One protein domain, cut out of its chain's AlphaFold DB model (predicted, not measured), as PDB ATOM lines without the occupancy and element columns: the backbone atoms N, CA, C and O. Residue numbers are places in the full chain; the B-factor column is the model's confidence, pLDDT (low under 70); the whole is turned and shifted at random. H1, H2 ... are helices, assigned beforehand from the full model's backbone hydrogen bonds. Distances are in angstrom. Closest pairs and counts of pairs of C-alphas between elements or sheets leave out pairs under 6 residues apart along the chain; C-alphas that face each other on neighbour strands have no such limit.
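This is residues 282 to 410 of the 410 residues of a protein of Aeromonas jandaei (UniProt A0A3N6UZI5). H2 and H5 pack side by side as a core, with H1 at one end, H4 at the other and H3 close by; much of the two long links, residues 295 to 316 and 350 to 379, runs along one side. The printed part has 129 residues, five named helices and no named strand: all helix, though under half, 62, are in named elements. It is compact, radius of gyration of the C-alphas 14.1 A, spanning 36 by 33 by 25 A.

H1, residues 282 to 294, only just touches H2, residues 317 to 330, with 3 pairs of C-alphas within 8 A, the closest Val 284 and Thr 321, 6.6 A. H2 touches H5, residues 400 to 409, at a shallow tilt of 30 degrees, the same way; closest C-alphas Glu 323 and Ala 401, 5.6 A. H3, residues 336 to 349, is close to H2 but not clearly touching; closest C-alphas Phe 328 and Arg 339, 7.5 A. H4, residues 380 to 390, is likewise close to H5 but not clearly touching; closest C-alphas Tyr 386 and Ser 406, 6.8 A. Every O i to N i+4 pair is within hydrogen-bond range in H1 to H4, and 5 of 6 in H5.

H1 begins at C-alpha 282 (273.243, 238.182, 178.881) and spans 18.7 A; H2 and H3 each span 19.8 A, H4 15.2 A; H5, 14.4 A, ends at C-alpha 409 (294.882, 244.696, 191.884).

The printed part has no cut, and no printed residue is under 70 in pLDDT.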
ATOM      1  N   GLN A 282     274.501 238.723 178.366       88.94
ATOM      2  CA  GLN A 282     273.243 238.182 178.881       88.94
ATOM      3  C   GLN A 282     273.418 237.523 180.254       88.94
ATOM      4  O   GLN A 282     272.584 237.711 181.130       88.94
ATOM      5  N   GLU A 283     274.515 236.794 180.473       89.50
ATOM      6  CA  GLU A 283     274.800 236.199 181.782       89.50
ATOM      7  C   GLU A 283     275.018 237.271 182.854       89.50
ATOM      8  O   GLU A 283     274.483 237.137 183.951       89.50
ATOM      9  N   VAL A 284     275.742 238.352 182.545       93.75
ATOM     10  CA  VAL A 284     275.911 239.480 183.478       93.75
ATOM     11  C   VAL A 284     274.573 240.168 183.758       93.75
ATOM     12  O   VAL A 284     274.281 240.474 184.912       93.75
ATOM     13  N   MET A 285     273.738 240.379 182.734       93.81
ATOM     14  CA  MET A 285     272.396 240.947 182.899       93.81
ATOM     15  C   MET A 285     271.534 240.105 183.835       93.81
ATOM     16  O   MET A 285     270.920 240.656 184.746       93.81
ATOM     17  N   ASP A 286     271.510 238.788 183.637       89.44
ATOM     18  CA  ASP A 286     270.724 237.886 184.473       89.44
ATOM     19  C   ASP A 286     271.227 237.882 185.921       89.44
ATOM     20  O   ASP A 286     270.423 237.987 186.840       89.44
ATOM     21  N   ILE A 287     272.550 237.824 186.131       90.56
ATOM     22  CA  ILE A 287     273.153 237.870 187.473       90.56
ATOM     23  C   ILE A 287     272.749 239.159 188.194       90.56
ATOM     24  O   ILE A 287     272.310 239.118 189.342       90.56
ATOM     25  N   VAL A 288     272.882 240.312 187.533       94.44
ATOM     26  CA  VAL A 288     272.534 241.605 188.139       94.44
ATOM     27  C   VAL A 288     271.032 241.707 188.409       94.44
ATOM     28  O   VAL A 288     270.652 242.221 189.461       94.44
ATOM     29  N   ASP A 289     270.179 241.219 187.503       90.50
ATOM     30  CA  ASP A 289     268.722 241.213 187.682       90.50
ATOM     31  C   ASP A 289     268.311 240.328 188.866       90.50
ATOM     32  O   ASP A 289     267.576 240.785 189.740       90.50
ATOM     33  N   GLU A 290     268.840 239.106 188.950       87.81
ATOM     34  CA  GLU A 290     268.579 238.170 190.048       87.81
ATOM     35  C   GLU A 290     269.026 238.749 191.400       87.81
ATOM     36  O   GLU A 290     268.243 238.756 192.353       87.81
ATOM     37  N   LEU A 291     270.240 239.307 191.487       87.62
ATOM     38  CA  LEU A 291     270.743 239.920 192.723       87.62
ATOM     39  C   LEU A 291     269.904 241.140 193.137       87.62
ATOM     40  O   LEU A 291     269.501 241.260 194.292       87.62
ATOM     41  N   ARG A 292     269.554 242.023 192.194       92.25
ATOM     42  CA  ARG A 292     268.727 243.207 192.484       92.25
ATOM     43  C   ARG A 292     267.293 242.863 192.880       92.25
ATOM     44  O   ARG A 292     266.690 243.616 193.644       92.25
ATOM     45  N   GLN A 293     266.736 241.750 192.398       87.25
ATOM     46  CA  GLN A 293     265.419 241.279 192.839       87.25
ATOM     47  C   GLN A 293     265.414 240.935 194.335       87.25
ATOM     48  O   GLN A 293     264.440 241.258 195.021       87.25
ATOM     49  N   VAL A 294     266.503 240.350 194.852       82.00
ATOM     50  CA  VAL A 294     266.667 240.069 196.290       82.00
ATOM     51  C   VAL A 294     266.620 241.367 197.102       82.00
ATOM     52  O   VAL A 294     265.865 241.458 198.073       82.00
ATOM     53  N   ASP A 295     267.324 242.402 196.638       81.19
ATOM     54  CA  ASP A 295     267.378 243.724 197.280       81.19
ATOM     55  C   ASP A 295     266.183 244.635 196.939       81.19
ATOM     56  O   ASP A 295     266.109 245.785 197.380       81.19
ATOM     57  N   LYS A 296     265.205 244.123 196.179       89.88
ATOM     58  CA  LYS A 296     263.995 244.842 195.739       89.88
ATOM     59  C   LYS A 296     264.308 246.131 194.971       89.88
ATOM     60  O   LYS A 296     263.566 247.110 195.066       89.88
ATOM     61  N   ILE A 297     265.383 246.129 194.186       88.56
ATOM     62  CA  ILE A 297     265.773 247.241 193.318       88.56
ATOM     63  C   ILE A 297     265.111 247.036 191.944       88.56
ATOM     64  O   ILE A 297     265.507 246.140 191.205       88.56
ATOM     65  N   PRO A 298     264.118 247.860 191.552       84.88
ATOM     66  CA  PRO A 298     263.357 247.642 190.318       84.88
ATOM     67  C   PRO A 298     264.073 248.140 189.054       84.88
ATOM     68  O   PRO A 298     263.631 247.861 187.941       84.88
ATOM     69  N   SER A 299     265.135 248.939 189.203       90.38
ATOM     70  CA  SER A 299     265.845 249.525 188.068       90.38
ATOM     71  C   SER A 299     266.808 248.521 187.443       90.38
ATOM     72  O   SER A 299     267.588 247.878 188.145       90.38
ATOM     73  N   LYS A 300     266.809 248.460 186.109       90.44
ATOM     74  CA  LYS A 300     267.773 247.678 185.321       90.44
ATOM     75  C   LYS A 300     268.973 248.498 184.852       90.44
ATOM     76  O   LYS A 300     269.924 247.926 184.330       90.44
ATOM     77  N   GLU A 301     268.940 249.816 185.040       94.56
ATOM     78  CA  GLU A 301     270.013 250.717 184.618       94.56
ATOM     79  C   GLU A 301     271.240 250.553 185.520       94.56
ATOM     80  O   GLU A 301     271.125 250.445 186.749       94.56
ATOM     81  N   LEU A 302     272.421 250.535 184.910       96.88
ATOM     82  CA  LEU A 302     273.691 250.485 185.622       96.88
ATOM     83  C   LEU A 302     274.175 251.895 185.946       96.88
ATOM     84  O   LEU A 302     273.937 252.841 185.197       96.88
ATOM     85  N   PHE A 303     274.865 252.028 187.075       96.44
ATOM     86  CA  PHE A 303     275.541 253.252 187.503       96.44
ATOM     87  C   PHE A 303     274.639 254.499 187.466       96.44
ATOM     88  O   PHE A 303     275.063 255.604 187.119       96.44
ATOM     89  N   ASN A 304     273.360 254.318 187.795       93.88
ATOM     90  CA  ASN A 304     272.313 255.326 187.640       93.88
ATOM     91  C   ASN A 304     272.167 256.265 188.845       93.88
ATOM     92  O   ASN A 304     271.285 257.126 188.860       93.88
ATOM     93  N   TYR A 305     273.008 256.124 189.872       93.06
ATOM     94  CA  TYR A 305     273.013 257.080 190.966       93.06
ATOM     95  C   TYR A 305     273.422 258.469 190.464       93.06
ATOM     96  O   TYR A 305     274.373 258.622 189.695       93.06
ATOM     97  N   SER A 306     272.731 259.504 190.944       88.81
ATOM     98  CA  SER A 306     272.870 260.875 190.435       88.81
ATOM     99  C   SER A 306     274.272 261.467 190.594       88.81
ATOM    100  O   SER A 306     274.634 262.360 189.833       88.81
ATOM    101  N   ARG A 307     275.066 260.978 191.555       87.00
ATOM    102  CA  ARG A 307     276.459 261.411 191.764       87.00
ATOM    103  C   ARG A 307     277.503 260.405 191.276       87.00
ATOM    104  O   ARG A 307     278.675 260.556 191.609       87.00
ATOM    105  N   CYS A 308     277.106 259.379 190.524       90.94
ATOM    106  CA  CYS A 308     278.084 258.514 189.877       90.94
ATOM    107  C   CYS A 308     278.862 259.322 188.826       90.94
ATOM    108  O   CYS A 308     278.263 260.019 188.004       90.94
ATOM    109  N   THR A 309     280.191 259.226 188.871       91.00
ATOM    110  CA  THR A 309     281.121 260.018 188.048       91.00
ATOM    111  C   THR A 309     281.579 259.317 186.772       91.00
ATOM    112  O   THR A 309     282.291 259.936 185.987       91.00
ATOM    113  N   LEU A 310     281.183 258.058 186.546       93.62
ATOM    114  CA  LEU A 310     281.477 257.347 185.298       93.62
ATOM    115  C   LEU A 310     280.853 258.055 184.098       93.62
ATOM    116  O   LEU A 310     279.741 258.583 184.199       93.62
ATOM    117  N   ASP A 311     281.522 258.022 182.952       93.06
ATOM    118  CA  ASP A 311     280.938 258.551 181.723       93.06
ATOM    119  C   ASP A 311     279.657 257.778 181.373       93.06
ATOM    120  O   ASP A 311     279.598 256.563 181.539       93.06
ATOM    121  N   ILE A 312     278.611 258.473 180.911       92.69
ATOM    122  CA  ILE A 312     277.316 257.855 180.581       92.69
ATOM    123  C   ILE A 312     277.481 256.749 179.529       92.69
ATOM    124  O   ILE A 312     276.781 255.740 179.600       92.69
ATOM    125  N   SER A 313     278.422 256.904 178.593       95.56
ATOM    126  CA  SER A 313     278.712 255.905 177.558       95.56
ATOM    127  C   SER A 313     279.281 254.594 178.111       95.56
ATOM    128  O   SER A 313     279.083 253.549 177.495       95.56
ATOM    129  N   GLU A 314     279.905 254.615 179.292       95.62
ATOM    130  CA  GLU A 314     280.426 253.419 179.966       95.62
ATOM    131  C   GLU A 314     279.364 252.715 180.833       95.62
ATOM    132  O   GLU A 314     279.593 251.609 181.319       95.62
ATOM    133  N   ARG A 315     278.179 253.309 181.042       96.25
ATOM    134  CA  ARG A 315     277.143 252.784 181.960       96.25
ATOM    135  C   ARG A 315     276.255 251.704 181.327       96.25
ATOM    136  O   ARG A 315     275.047 251.668 181.557       96.25
ATOM    137  N   THR A 316     276.844 250.837 180.514       97.62
ATOM    138  CA  THR A 316     276.146 249.790 179.751       97.62
ATOM    139  C   THR A 316     276.564 248.395 180.214       97.62
ATOM    140  O   THR A 316     277.633 248.218 180.803       97.62
ATOM    141  N   TYR A 317     275.723 247.387 179.960       98.00
ATOM    142  CA  TYR A 317     276.078 246.001 180.284       98.00
ATOM    143  C   TYR A 317     277.211 245.496 179.390       98.00
ATOM    144  O   TYR A 317     278.023 244.692 179.838       98.00
ATOM    145  N   GLU A 318     277.311 245.990 178.158       98.00
ATOM    146  CA  GLU A 318     278.398 245.700 177.229       98.00
ATOM    147  C   GLU A 318     279.741 246.165 177.798       98.00
ATOM    148  O   GLU A 318     280.676 245.368 177.876       98.00
ATOM    149  N   CYS A 319     279.820 247.416 178.266       97.94
ATOM    150  CA  CYS A 319     281.023 247.953 178.902       97.94
ATOM    151  C   CYS A 319     281.338 247.227 180.218       97.94
ATOM    152  O   CYS A 319     282.469 246.789 180.409       97.94
ATOM    153  N   LEU A 320     280.343 247.024 181.094       97.94
ATOM    154  CA  LEU A 320     280.517 246.279 182.349       97.94
ATOM    155  C   LEU A 320     281.098 244.882 182.098       97.94
ATOM    156  O   LEU A 320     282.049 244.474 182.757       97.94
ATOM    157  N   THR A 321     280.539 244.160 181.127       97.88
ATOM    158  CA  THR A 321     280.957 242.797 180.789       97.88
ATOM    159  C   THR A 321     282.356 242.777 180.179       97.88
ATOM    160  O   THR A 321     283.165 241.915 180.524       97.88
ATOM    161  N   ALA A 322     282.661 243.721 179.284       98.19
ATOM    162  CA  ALA A 322     283.969 243.817 178.647       98.19
ATOM    163  C   ALA A 322     285.084 244.041 179.680       98.19
ATOM    164  O   ALA A 322     286.061 243.289 179.686       98.19
ATOM    165  N   GLU A 323     284.903 245.005 180.586       98.12
ATOM    166  CA  GLU A 323     285.895 245.322 181.620       98.12
ATOM    167  C   GLU A 323     285.997 244.223 182.688       98.12
ATOM    168  O   GLU A 323     287.093 243.891 183.139       98.12
ATOM    169  N   MET A 324     284.881 243.573 183.031       96.75
ATOM    170  CA  MET A 324     284.877 242.423 183.941       96.75
ATOM    171  C   MET A 324     285.667 241.232 183.370       96.75
ATOM    172  O   MET A 324     286.491 240.634 184.059       96.75
ATOM    173  N   ASN A 325     285.478 240.900 182.092       96.31
ATOM    174  CA  ASN A 325     286.267 239.846 181.452       96.31
ATOM    175  C   ASN A 325     287.743 240.253 181.292       96.31
ATOM    176  O   ASN A 325     288.628 239.403 181.408       96.31
ATOM    177  N   ALA A 326     288.024 241.538 181.047       97.12
ATOM    178  CA  ALA A 326     289.391 242.046 180.971       97.12
ATOM    179  C   ALA A 326     290.134 241.875 182.303       97.12
ATOM    180  O   ALA A 326     291.211 241.277 182.308       97.12
ATOM    181  N   VAL A 327     289.538 242.294 183.426       96.62
ATOM    182  CA  VAL A 327     290.159 242.129 184.750       96.62
ATOM    183  C   VAL A 327     290.334 240.655 185.115       96.62
ATOM    184  O   VAL A 327     291.355 240.279 185.686       96.62
ATOM    185  N   PHE A 328     289.395 239.783 184.728       95.06
ATOM    186  CA  PHE A 328     289.535 238.353 185.006       95.06
ATOM    187  C   PHE A 328     290.730 237.719 184.304       95.06
ATOM    188  O   PHE A 328     291.367 236.837 184.879       95.06
ATOM    189  N   ARG A 329     291.030 238.160 183.079       94.69
ATOM    190  CA  ARG A 329     292.213 237.707 182.341       94.69
ATOM    191  C   ARG A 329     293.497 238.289 182.918       94.69
ATOM    192  O   ARG A 329     294.450 237.541 183.091       94.69
ATOM    193  N   GLU A 330     293.506 239.585 183.218       95.81
ATOM    194  CA  GLU A 330     294.699 240.286 183.709       95.81
ATOM    195  C   GLU A 330     295.183 239.725 185.055       95.81
ATOM    196  O   GLU A 330     296.377 239.500 185.239       95.81
ATOM    197  N   TYR A 331     294.257 239.428 185.973       94.38
ATOM    198  CA  TYR A 331     294.573 239.017 187.347       94.38
ATOM    199  C   TYR A 331     294.380 237.513 187.619       94.38
ATOM    200  O   TYR A 331     294.299 237.097 188.774       94.38
ATOM    201  N   ASP A 332     294.283 236.683 186.572       91.62
ATOM    202  CA  ASP A 332     294.070 235.226 186.671       91.62
ATOM    203  C   ASP A 332     292.917 234.835 187.632       91.62
ATOM    204  O   ASP A 332     292.982 233.930 188.482       91.62
ATOM    205  N   ILE A 333     291.795 235.544 187.489       91.25
ATOM    206  CA  ILE A 333     290.529 235.250 188.170       91.25
ATOM    207  C   ILE A 333     289.783 234.216 187.311       91.25
ATOM    208  O   ILE A 333     288.732 234.465 186.713       91.25
ATOM    209  N   SER A 334     290.391 233.039 187.183       82.38
ATOM    210  CA  SER A 334     290.019 232.011 186.204       82.38
ATOM    211  C   SER A 334     288.971 231.012 186.711       82.38
ATOM    212  O   SER A 334     288.184 230.490 185.920       82.38
ATOM    213  N   THR A 335     288.888 230.778 188.026       82.62
ATOM    214  CA  THR A 335     287.919 229.834 188.613       82.62
ATOM    215  C   THR A 335     286.555 230.481 188.865       82.62
ATOM    216  O   THR A 335     286.471 231.645 189.262       82.62
ATOM    217  N   CYS A 336     285.465 229.711 188.725       81.94
ATOM    218  CA  CYS A 336     284.114 230.193 189.042       81.94
ATOM    219  C   CYS A 336     284.010 230.761 190.461       81.94
ATOM    220  O   CYS A 336     283.408 231.811 190.640       81.94
ATOM    221  N   MET A 337     284.638 230.127 191.457       83.19
ATOM    222  CA  MET A 337     284.601 230.620 192.838       83.19
ATOM    223  C   MET A 337     285.252 231.998 192.988       83.19
ATOM    224  O   MET A 337     284.685 232.862 193.653       83.19
ATOM    225  N   ARG A 338     286.406 232.232 192.345       87.62
ATOM    226  CA  ARG A 338     287.066 233.547 192.367       87.62
ATOM    227  C   ARG A 338     286.230 234.606 191.649       87.62
ATOM    228  O   ARG A 338     286.074 235.703 192.173       87.62
ATOM    229  N   ARG A 339     285.635 234.266 190.501       90.62
ATOM    230  CA  ARG A 339     284.751 235.176 189.753       90.62
ATOM    231  C   ARG A 339     283.480 235.515 190.527       90.62
ATOM    232  O   ARG A 339     283.129 236.684 190.615       90.62
ATOM    233  N   ILE A 340     282.822 234.521 191.131       89.31
ATOM    234  CA  ILE A 340     281.639 234.722 191.985       89.31
ATOM    235  C   ILE A 340     281.994 235.634 193.158       89.31
ATOM    236  O   ILE A 340     281.262 236.579 193.431       89.31
ATOM    237  N   HIS A 341     283.127 235.384 193.820       89.31
ATOM    238  CA  HIS A 341     283.592 236.232 194.912       89.31
ATOM    239  C   HIS A 341     283.817 237.676 194.449       89.31
ATOM    240  O   HIS A 341     283.270 238.592 195.057       89.31
ATOM    241  N   PHE A 342     284.544 237.872 193.346       94.88
ATOM    242  CA  PHE A 342     284.798 239.195 192.779       94.88
ATOM    243  C   PHE A 342     283.497 239.933 192.436       94.88
ATOM    244  O   PHE A 342     283.312 241.074 192.847       94.88
ATOM    245  N   ILE A 343     282.571 239.274 191.729       94.31
ATOM    246  CA  ILE A 343     281.281 239.859 191.335       94.31
ATOM    247  C   ILE A 343     280.459 240.225 192.571       94.31
ATOM    248  O   ILE A 343     279.909 241.318 192.620       94.31
ATOM    249  N   ALA A 344     280.392 239.343 193.571       91.94
ATOM    250  CA  ALA A 344     279.637 239.595 194.793       91.94
ATOM    251  C   ALA A 344     280.195 240.791 195.580       91.94
ATOM    252  O   ALA A 344     279.423 241.635 196.032       91.94
ATOM    253  N   GLN A 345     281.523 240.891 195.707       93.38
ATOM    254  CA  GLN A 345     282.176 242.028 196.363       93.38
ATOM    255  C   GLN A 345     281.951 243.321 195.573       93.38
ATOM    256  O   GLN A 345     281.468 244.300 196.134       93.38
ATOM    257  N   ALA A 346     282.192 243.307 194.258       95.88
ATOM    258  CA  ALA A 346     281.975 244.471 193.405       95.88
ATOM    259  C   ALA A 346     280.514 244.940 193.432       95.88
ATOM    260  O   ALA A 346     280.244 246.137 193.509       95.88
ATOM    261  N   PHE A 347     279.559 244.010 193.415       95.44
ATOM    262  CA  PHE A 347     278.137 244.315 193.530       95.44
ATOM    263  C   PHE A 347     277.817 244.992 194.868       95.44
ATOM    264  O   PHE A 347     277.130 246.011 194.876       95.44
ATOM    265  N   HIS A 348     278.339 244.476 195.983       92.94
ATOM    266  CA  HIS A 348     278.115 245.051 197.310       92.94
ATOM    267  C   HIS A 348     278.704 246.465 197.439       92.94
ATOM    268  O   HIS A 348     277.997 247.409 197.788       92.94
ATOM    269  N   GLU A 349     279.977 246.623 197.083       92.88
ATOM    270  CA  GLU A 349     280.744 247.865 197.243       92.88
ATOM    271  C   GLU A 349     280.262 249.009 196.329       92.88
ATOM    272  O   GLU A 349     280.475 250.189 196.610       92.88
ATOM    273  N   THR A 350     279.572 248.688 195.232       94.31
ATOM    274  CA  THR A 350     279.054 249.678 194.268       94.31
ATOM    275  C   THR A 350     277.578 250.026 194.459       94.31
ATOM    276  O   THR A 350     276.956 250.603 193.559       94.31
ATOM    277  N   ASP A 351     276.997 249.675 195.611       93.12
ATOM    278  CA  ASP A 351     275.553 249.761 195.860       93.12
ATOM    279  C   ASP A 351     274.763 249.067 194.740       93.12
ATOM    280  O   ASP A 351     273.986 249.682 194.010       93.12
ATOM    281  N   CYS A 352     275.010 247.774 194.544       95.00
ATOM    282  CA  CYS A 352     274.359 246.958 193.521       95.00
ATOM    283  C   CYS A 352     274.615 247.474 192.090       95.00
ATOM    284  O   CYS A 352     273.689 247.532 191.272       95.00
ATOM    285  N   PHE A 353     275.844 247.909 191.782       96.44
ATOM    286  CA  PHE A 353     276.220 248.609 190.543       96.44
ATOM    287  C   PHE A 353     275.416 249.889 190.273       96.44
ATOM    288  O   PHE A 353     275.036 250.168 189.134       96.44
ATOM    289  N   ARG A 354     275.120 250.687 191.305       94.81
ATOM    290  CA  ARG A 354     274.494 252.013 191.149       94.81
ATOM    291  C   ARG A 354     275.508 253.147 191.146       94.81
ATOM    292  O   ARG A 354     275.208 254.204 190.587       94.81
ATOM    293  N   THR A 355     276.697 252.956 191.716       94.81
ATOM    294  CA  THR A 355     277.754 253.976 191.744       94.81
ATOM    295  C   THR A 355     279.147 253.366 191.911       94.81
ATOM    296  O   THR A 355     279.312 252.353 192.570       94.81
ATOM    297  N   THR A 356     280.169 254.018 191.362       93.38
ATOM    298  CA  THR A 356     281.596 253.742 191.634       93.38
ATOM    299  C   THR A 356     282.219 254.779 192.567       93.38
ATOM    300  O   THR A 356     283.434 254.815 192.736       93.38
ATOM    301  N   THR A 357     281.405 255.652 193.156       92.00
ATOM    302  CA  THR A 357     281.854 256.737 194.036       92.00
ATOM    303  C   THR A 357     281.060 256.694 195.326       92.00
ATOM    304  O   THR A 357     279.825 256.653 195.286       92.00
ATOM    305  N   GLU A 358     281.773 256.733 196.448       89.81
ATOM    306  CA  GLU A 358     281.204 256.718 197.792       89.81
ATOM    307  C   GLU A 358     280.169 257.838 198.015       89.81
ATOM    308  O   GLU A 358     280.317 258.984 197.566       89.81
ATOM    309  N   TYR A 359     279.115 257.536 198.775       88.94
ATOM    310  CA  TYR A 359     278.142 258.539 199.195       88.94
ATOM    311  C   TYR A 359     278.732 259.582 200.146       88.94
ATOM    312  O   TYR A 359     279.534 259.289 201.028       88.94
ATOM    313  N   ASN A 360     278.258 260.825 200.003       86.56
ATOM    314  CA  ASN A 360     278.685 261.968 200.818       86.56
ATOM    315  C   ASN A 360     280.208 262.189 200.828       86.56
ATOM    316  O   ASN A 360     280.744 262.719 201.796       86.56
ATOM    317  N   ALA A 361     280.878 261.821 199.733       83.56
ATOM    318  CA  ALA A 361     282.303 261.990 199.480       83.56
ATOM    319  C   ALA A 361     282.901 263.321 199.981       83.56
ATOM    320  O   ALA A 361     283.939 263.345 200.634       83.56
ATOM    321  N   GLU A 362     282.222 264.432 199.702       82.12
ATOM    322  CA  GLU A 362     282.672 265.787 200.055       82.12
ATOM    323  C   GLU A 362     282.702 266.056 201.568       82.12
ATOM    324  O   GLU A 362     283.363 266.987 202.013       82.12
ATOM    325  N   MET A 363     281.989 265.252 202.363       86.56
ATOM    326  CA  MET A 363     281.878 265.403 203.818       86.56
ATOM    327  C   MET A 363     282.825 264.477 204.592       86.56
ATOM    328  O   MET A 363     282.805 264.482 205.822       86.56
ATOM    329  N   LYS A 364     283.622 263.654 203.901       86.56
ATOM    330  CA  LYS A 364     284.539 262.705 204.540       86.56
ATOM    331  C   LYS A 364     285.825 263.401 204.974       86.56
ATOM    332  O   LYS A 364     286.422 264.162 204.219       86.56
ATOM    333  N   ASP A 365     286.286 263.089 206.179       91.69
ATOM    334  CA  ASP A 365     287.534 263.597 206.760       91.69
ATOM    335  C   ASP A 365     288.790 263.108 206.015       91.69
ATOM    336  O   ASP A 365     289.834 263.756 206.058       91.69
ATOM    337  N   TYR A 366     288.677 262.001 205.277       87.50
ATOM    338  CA  TYR A 366     289.717 261.473 204.390       87.50
ATOM    339  C   TYR A 366     289.606 261.938 202.930       87.50
ATOM    340  O   TYR A 366     290.362 261.452 202.083       87.50
ATOM    341  N   ALA A 367     288.723 262.889 202.606       87.50
ATOM    342  CA  ALA A 367     288.731 263.525 201.291       87.50
ATOM    343  C   ALA A 367     290.114 264.166 201.001       87.50
ATOM    344  O   ALA A 367     290.737 264.736 201.898       87.50
ATOM    345  N   PRO A 368     290.645 264.071 199.765       88.75
ATOM    346  CA  PRO A 368     289.994 263.572 198.551       88.75
ATOM    347  C   PRO A 368     290.071 262.044 198.349       88.75
ATOM    348  O   PRO A 368     289.595 261.559 197.324       88.75
ATOM    349  N   TYR A 369     290.646 261.274 199.278       90.38
ATOM    350  CA  TYR A 369     290.868 259.820 199.182       90.38
ATOM    351  C   TYR A 369     289.659 258.989 199.647       90.38
ATOM    352  O   TYR A 369     289.799 258.047 200.427       90.38
ATOM    353  N   ILE A 370     288.478 259.387 199.182       91.56
ATOM    354  CA  ILE A 370     287.191 258.695 199.361       91.56
ATOM    355  C   ILE A 370     287.176 257.327 198.675       91.56
ATOM    356  O   ILE A 370     288.036 257.072 197.832       91.56
ATOM    357  N   GLY A 371     286.176 256.497 198.961       91.00
ATOM    358  CA  GLY A 371     285.963 255.254 198.223       91.00
ATOM    359  C   GLY A 371     285.668 255.490 196.739       91.00
ATOM    360  O   GLY A 371     284.802 256.299 196.374       91.00
ATOM    361  N   ARG A 372     286.431 254.816 195.865       93.25
ATOM    362  CA  ARG A 372     286.222 254.818 194.408       93.25
ATOM    363  C   ARG A 372     286.405 253.438 193.786       93.25
ATOM    364  O   ARG A 372     287.214 252.643 194.248       93.25
ATOM    365  N   GLY A 373     285.742 253.223 192.660       94.00
ATOM    366  CA  GLY A 373     285.905 252.040 191.824       94.00
ATOM    367  C   GLY A 373     285.010 250.874 192.244       94.00
ATOM    368  O   GLY A 373     284.074 251.057 193.024       94.00
ATOM    369  N   MET A 374     285.295 249.674 191.725       95.19
ATOM    370  CA  MET A 374     284.456 248.489 191.961       95.19
ATOM    371  C   MET A 374     284.536 247.973 193.397       95.19
ATOM    372  O   MET A 374     283.554 247.433 193.881       95.19
ATOM    373  N   LEU A 375     285.669 248.161 194.084       93.88
ATOM    374  CA  LEU A 375     285.880 247.734 195.475       93.88
ATOM    375  C   LEU A 375     286.209 248.906 196.413       93.88
ATOM    376  O   LEU A 375     286.944 248.741 197.382       93.88
ATOM    377  N   GLN A 376     285.706 250.106 196.098       90.94
ATOM    378  CA  GLN A 376     285.814 251.301 196.951       90.94
ATOM    379  C   GLN A 376     287.233 251.538 197.513       90.94
ATOM    380  O   GLN A 376     287.431 251.680 198.722       90.94
ATOM    381  N   LEU A 377     288.240 251.646 196.637       91.44
ATOM    382  CA  LEU A 377     289.606 252.015 197.018       91.44
ATOM    383  C   LEU A 377     289.568 253.306 197.849       91.44
ATOM    384  O   LEU A 377     289.159 254.354 197.348       91.44
ATOM    385  N   THR A 378     289.974 253.223 199.118       91.50
ATOM    386  CA  THR A 378     289.813 254.291 200.125       91.50
ATOM    387  C   THR A 378     291.132 254.554 200.851       91.50
ATOM    388  O   THR A 378     291.956 253.655 200.980       91.50
ATOM    389  N   HIS A 379     291.320 255.767 201.375       89.88
ATOM    390  CA  HIS A 379     292.492 256.243 202.119       89.88
ATOM    391  C   HIS A 379     293.767 256.470 201.300       89.88
ATOM    392  O   HIS A 379     294.147 255.724 200.402       89.88
ATOM    393  N   ARG A 380     294.503 257.515 201.697       90.12
ATOM    394  CA  ARG A 380     295.717 257.993 201.020       90.12
ATOM    395  C   ARG A 380     296.760 256.906 200.764       90.12
ATOM    396  O   ARG A 380     297.441 256.967 199.745       90.12
ATOM    397  N   SER A 381     296.937 255.970 201.694       90.81
ATOM    398  CA  SER A 381     297.899 254.872 201.554       90.81
ATOM    399  C   SER A 381     297.557 253.975 200.370       90.81
ATOM    400  O   SER A 381     298.418 253.743 199.529       90.81
ATOM    401  N   ASN A 382     296.300 253.547 200.259       90.06
ATOM    402  CA  ASN A 382     295.876 252.599 199.233       90.06
ATOM    403  C   ASN A 382     295.915 253.246 197.848       90.06
ATOM    404  O   ASN A 382     296.448 252.660 196.912       90.06
ATOM    405  N   TYR A 383     295.487 254.510 197.749       90.88
ATOM    406  CA  TYR A 383     295.656 255.300 196.528       90.88
ATOM    407  C   TYR A 383     297.120 255.420 196.113       90.88
ATOM    408  O   TYR A 383     297.419 255.282 194.936       90.88
ATOM    409  N   LYS A 384     298.046 255.653 197.053       91.50
ATOM    410  CA  LYS A 384     299.481 255.713 196.736       91.50
ATOM    411  C   LYS A 384     300.029 254.377 196.244       91.50
ATOM    412  O   LYS A 384     300.871 254.383 195.354       91.50
ATOM    413  N   PHE A 385     299.589 253.260 196.820       92.44
ATOM    414  CA  PHE A 385     300.036 251.937 196.383       92.44
ATOM    415  C   PHE A 385     299.530 251.607 194.983       92.44
ATOM    416  O   PHE A 385     300.325 251.219 194.129       92.44
ATOM    417  N   TYR A 386     298.247 251.845 194.722       92.56
ATOM    418  CA  TYR A 386     297.687 251.622 193.396       92.56
ATOM    419  C   TYR A 386     298.258 252.594 192.352       92.56
ATOM    420  O   TYR A 386     298.528 252.201 191.219       92.56
ATOM    421  N   ASP A 387     298.506 253.855 192.717       92.38
ATOM    422  CA  ASP A 387     299.133 254.831 191.819       92.38
ATOM    423  C   ASP A 387     300.583 254.454 191.489       92.38
ATOM    424  O   ASP A 387     300.985 254.543 190.336       92.38
ATOM    425  N   ALA A 388     301.351 253.937 192.454       91.31
ATOM    426  CA  ALA A 388     302.695 253.419 192.191       91.31
ATOM    427  C   ALA A 388     302.692 252.192 191.260       91.31
ATOM    428  O   ALA A 388     303.648 251.989 190.513       91.31
ATOM    429  N   TYR A 389     301.628 251.387 191.304       90.88
ATOM    430  CA  TYR A 389     301.434 250.235 190.428       90.88
ATOM    431  C   TYR A 389     301.014 250.643 189.003       90.88
ATOM    432  O   TYR A 389     301.573 250.146 188.028       90.88
ATOM    433  N   SER A 390     300.059 251.568 188.871       90.62
ATOM    434  CA  SER A 390     299.342 251.827 187.609       90.62
ATOM    435  C   SER A 390     299.611 253.196 186.968       90.62
ATOM    436  O   SER A 390     299.348 253.370 185.777       90.62
ATOM    437  N   ASN A 391     300.099 254.174 187.739       87.38
ATOM    438  CA  ASN A 391     300.104 255.617 187.441       87.38
ATOM    439  C   ASN A 391     298.708 256.205 187.130       87.38
ATOM    440  O   ASN A 391     298.589 257.179 186.382       87.38
ATOM    441  N   LYS A 392     297.637 255.589 187.652       85.44
ATOM    442  CA  LYS A 392     296.233 255.915 187.332       85.44
ATOM    443  C   LYS A 392     295.366 256.209 188.562       85.44
ATOM    444  O   LYS A 392     294.142 256.288 188.438       85.44
ATOM    445  N   GLY A 393     295.949 256.422 189.745       76.44
ATOM    446  CA  GLY A 393     295.197 256.491 191.008       76.44
ATOM    447  C   GLY A 393     294.107 257.572 191.054       76.44
ATOM    448  O   GLY A 393     293.089 257.405 191.723       76.44
ATOM    449  N   ASN A 394     294.262 258.658 190.293       74.94
ATOM    450  CA  ASN A 394     293.287 259.757 190.242       74.94
ATOM    451  C   ASN A 394     292.061 259.481 189.349       74.94
ATOM    452  O   ASN A 394     291.120 260.272 189.362       74.94
ATOM    453  N   MET A 395     292.059 258.400 188.561       79.81
ATOM    454  CA  MET A 395     291.019 258.120 187.558       79.81
ATOM    455  C   MET A 395     290.060 256.989 187.954       79.81
ATOM    456  O   MET A 395     289.130 256.696 187.206       79.81
ATOM    457  N   VAL A 396     290.248 256.384 189.132       82.06
ATOM    458  CA  VAL A 396     289.556 255.156 189.571       82.06
ATOM    459  C   VAL A 396     288.023 255.249 189.514       82.06
ATOM    460  O   VAL A 396     287.375 254.262 189.196       82.06
ATOM    461  N   SER A 397     287.412 256.415 189.758       76.94
ATOM    462  CA  SER A 397     285.944 256.582 189.675       76.94
ATOM    463  C   SER A 397     285.414 257.065 188.322       76.94
ATOM    464  O   SER A 397     284.198 257.143 188.142       76.94
ATOM    465  N   ASN A 398     286.295 257.469 187.405       85.50
ATOM    466  CA  ASN A 398     285.925 258.203 186.185       85.50
ATOM    467  C   ASN A 398     286.169 257.393 184.908       85.50
ATOM    468  O   ASN A 398     285.894 257.885 183.821       85.50
ATOM    469  N   SER A 399     286.716 256.188 185.044       94.12
ATOM    470  CA  SER A 399     286.877 255.228 183.961       94.12
ATOM    471  C   SER A 399     286.489 253.859 184.478       94.12
ATOM    472  O   SER A 399     286.999 253.414 185.512       94.12
ATOM    473  N   LEU A 400     285.607 253.185 183.751       95.31
ATOM    474  CA  LEU A 400     285.153 251.854 184.129       95.31
ATOM    475  C   LEU A 400     286.314 250.851 184.115       95.31
ATOM    476  O   LEU A 400     286.469 250.081 185.060       95.31
ATOM    477  N   ALA A 401     287.186 250.938 183.109       96.00
ATOM    478  CA  ALA A 401     288.381 250.103 183.001       96.00
ATOM    479  C   ALA A 401     289.307 250.239 184.220       96.00
ATOM    480  O   ALA A 401     289.736 249.248 184.803       96.00
ATOM    481  N   ILE A 402     289.580 251.472 184.662       95.06
ATOM    482  CA  ILE A 402     290.463 251.732 185.815       95.06
ATOM    483  C   ILE A 402     289.773 251.328 187.127       95.06
ATOM    484  O   ILE A 402     290.415 250.807 188.037       95.06
ATOM    485  N   SER A 403     288.454 251.515 187.208       95.62
ATOM    486  CA  SER A 403     287.628 251.034 188.316       95.62
ATOM    487  C   SER A 403     287.762 249.517 188.503       95.62
ATOM    488  O   SER A 403     287.937 249.064 189.635       95.62
ATOM    489  N   PHE A 404     287.717 248.736 187.418       96.81
ATOM    490  CA  PHE A 404     287.935 247.288 187.459       96.81
ATOM    491  C   PHE A 404     289.395 246.911 187.714       96.81
ATOM    492  O   PHE A 404     289.646 246.057 188.555       96.81
ATOM    493  N   ASP A 405     290.354 247.568 187.059       96.31
ATOM    494  CA  ASP A 405     291.784 247.303 187.261       96.31
ATOM    495  C   ASP A 405     292.199 247.480 188.729       96.31
ATOM    496  O   ASP A 405     292.837 246.605 189.306       96.31
ATOM    497  N   SER A 406     291.750 248.563 189.375       95.38
ATOM    498  CA  SER A 406     292.014 248.799 190.801       95.38
ATOM    499  C   SER A 406     291.427 247.726 191.720       95.38
ATOM    500  O   SER A 406     291.996 247.454 192.773       95.38
ATOM    501  N   ALA A 407     290.314 247.109 191.319       95.38
ATOM    502  CA  ALA A 407     289.678 246.031 192.060       95.38
ATOM    503  C   ALA A 407     290.326 244.669 191.802       95.38
ATOM    504  O   ALA A 407     290.301 243.831 192.689       95.38
ATOM    505  N   GLY A 408     290.882 244.429 190.612       93.50
ATOM    506  CA  GLY A 408     291.681 243.229 190.350       93.50
ATOM    507  C   GLY A 408     293.040 243.268 191.049       93.50
ATOM    508  O   GLY A 408     293.531 242.234 191.489       93.50
ATOM    509  N   TRP A 409     293.626 244.463 191.168       93.81
ATOM    510  CA  TRP A 409     294.882 244.696 191.884       93.81
ATOM    511  C   TRP A 409     294.774 244.471 193.397       93.81
ATOM    512  O   TRP A 409     295.744 244.018 194.008       93.81
ATOM    513  N   PHE A 410     293.637 244.850 193.987       88.38
ATOM    514  CA  PHE A 410     293.360 244.704 195.415       88.38
ATOM    515  C   PHE A 410     293.090 243.241 195.776       88.38
ATOM    516  O   PHE A 410     293.694 242.768 196.769       88.38
TER     517      PHE A 410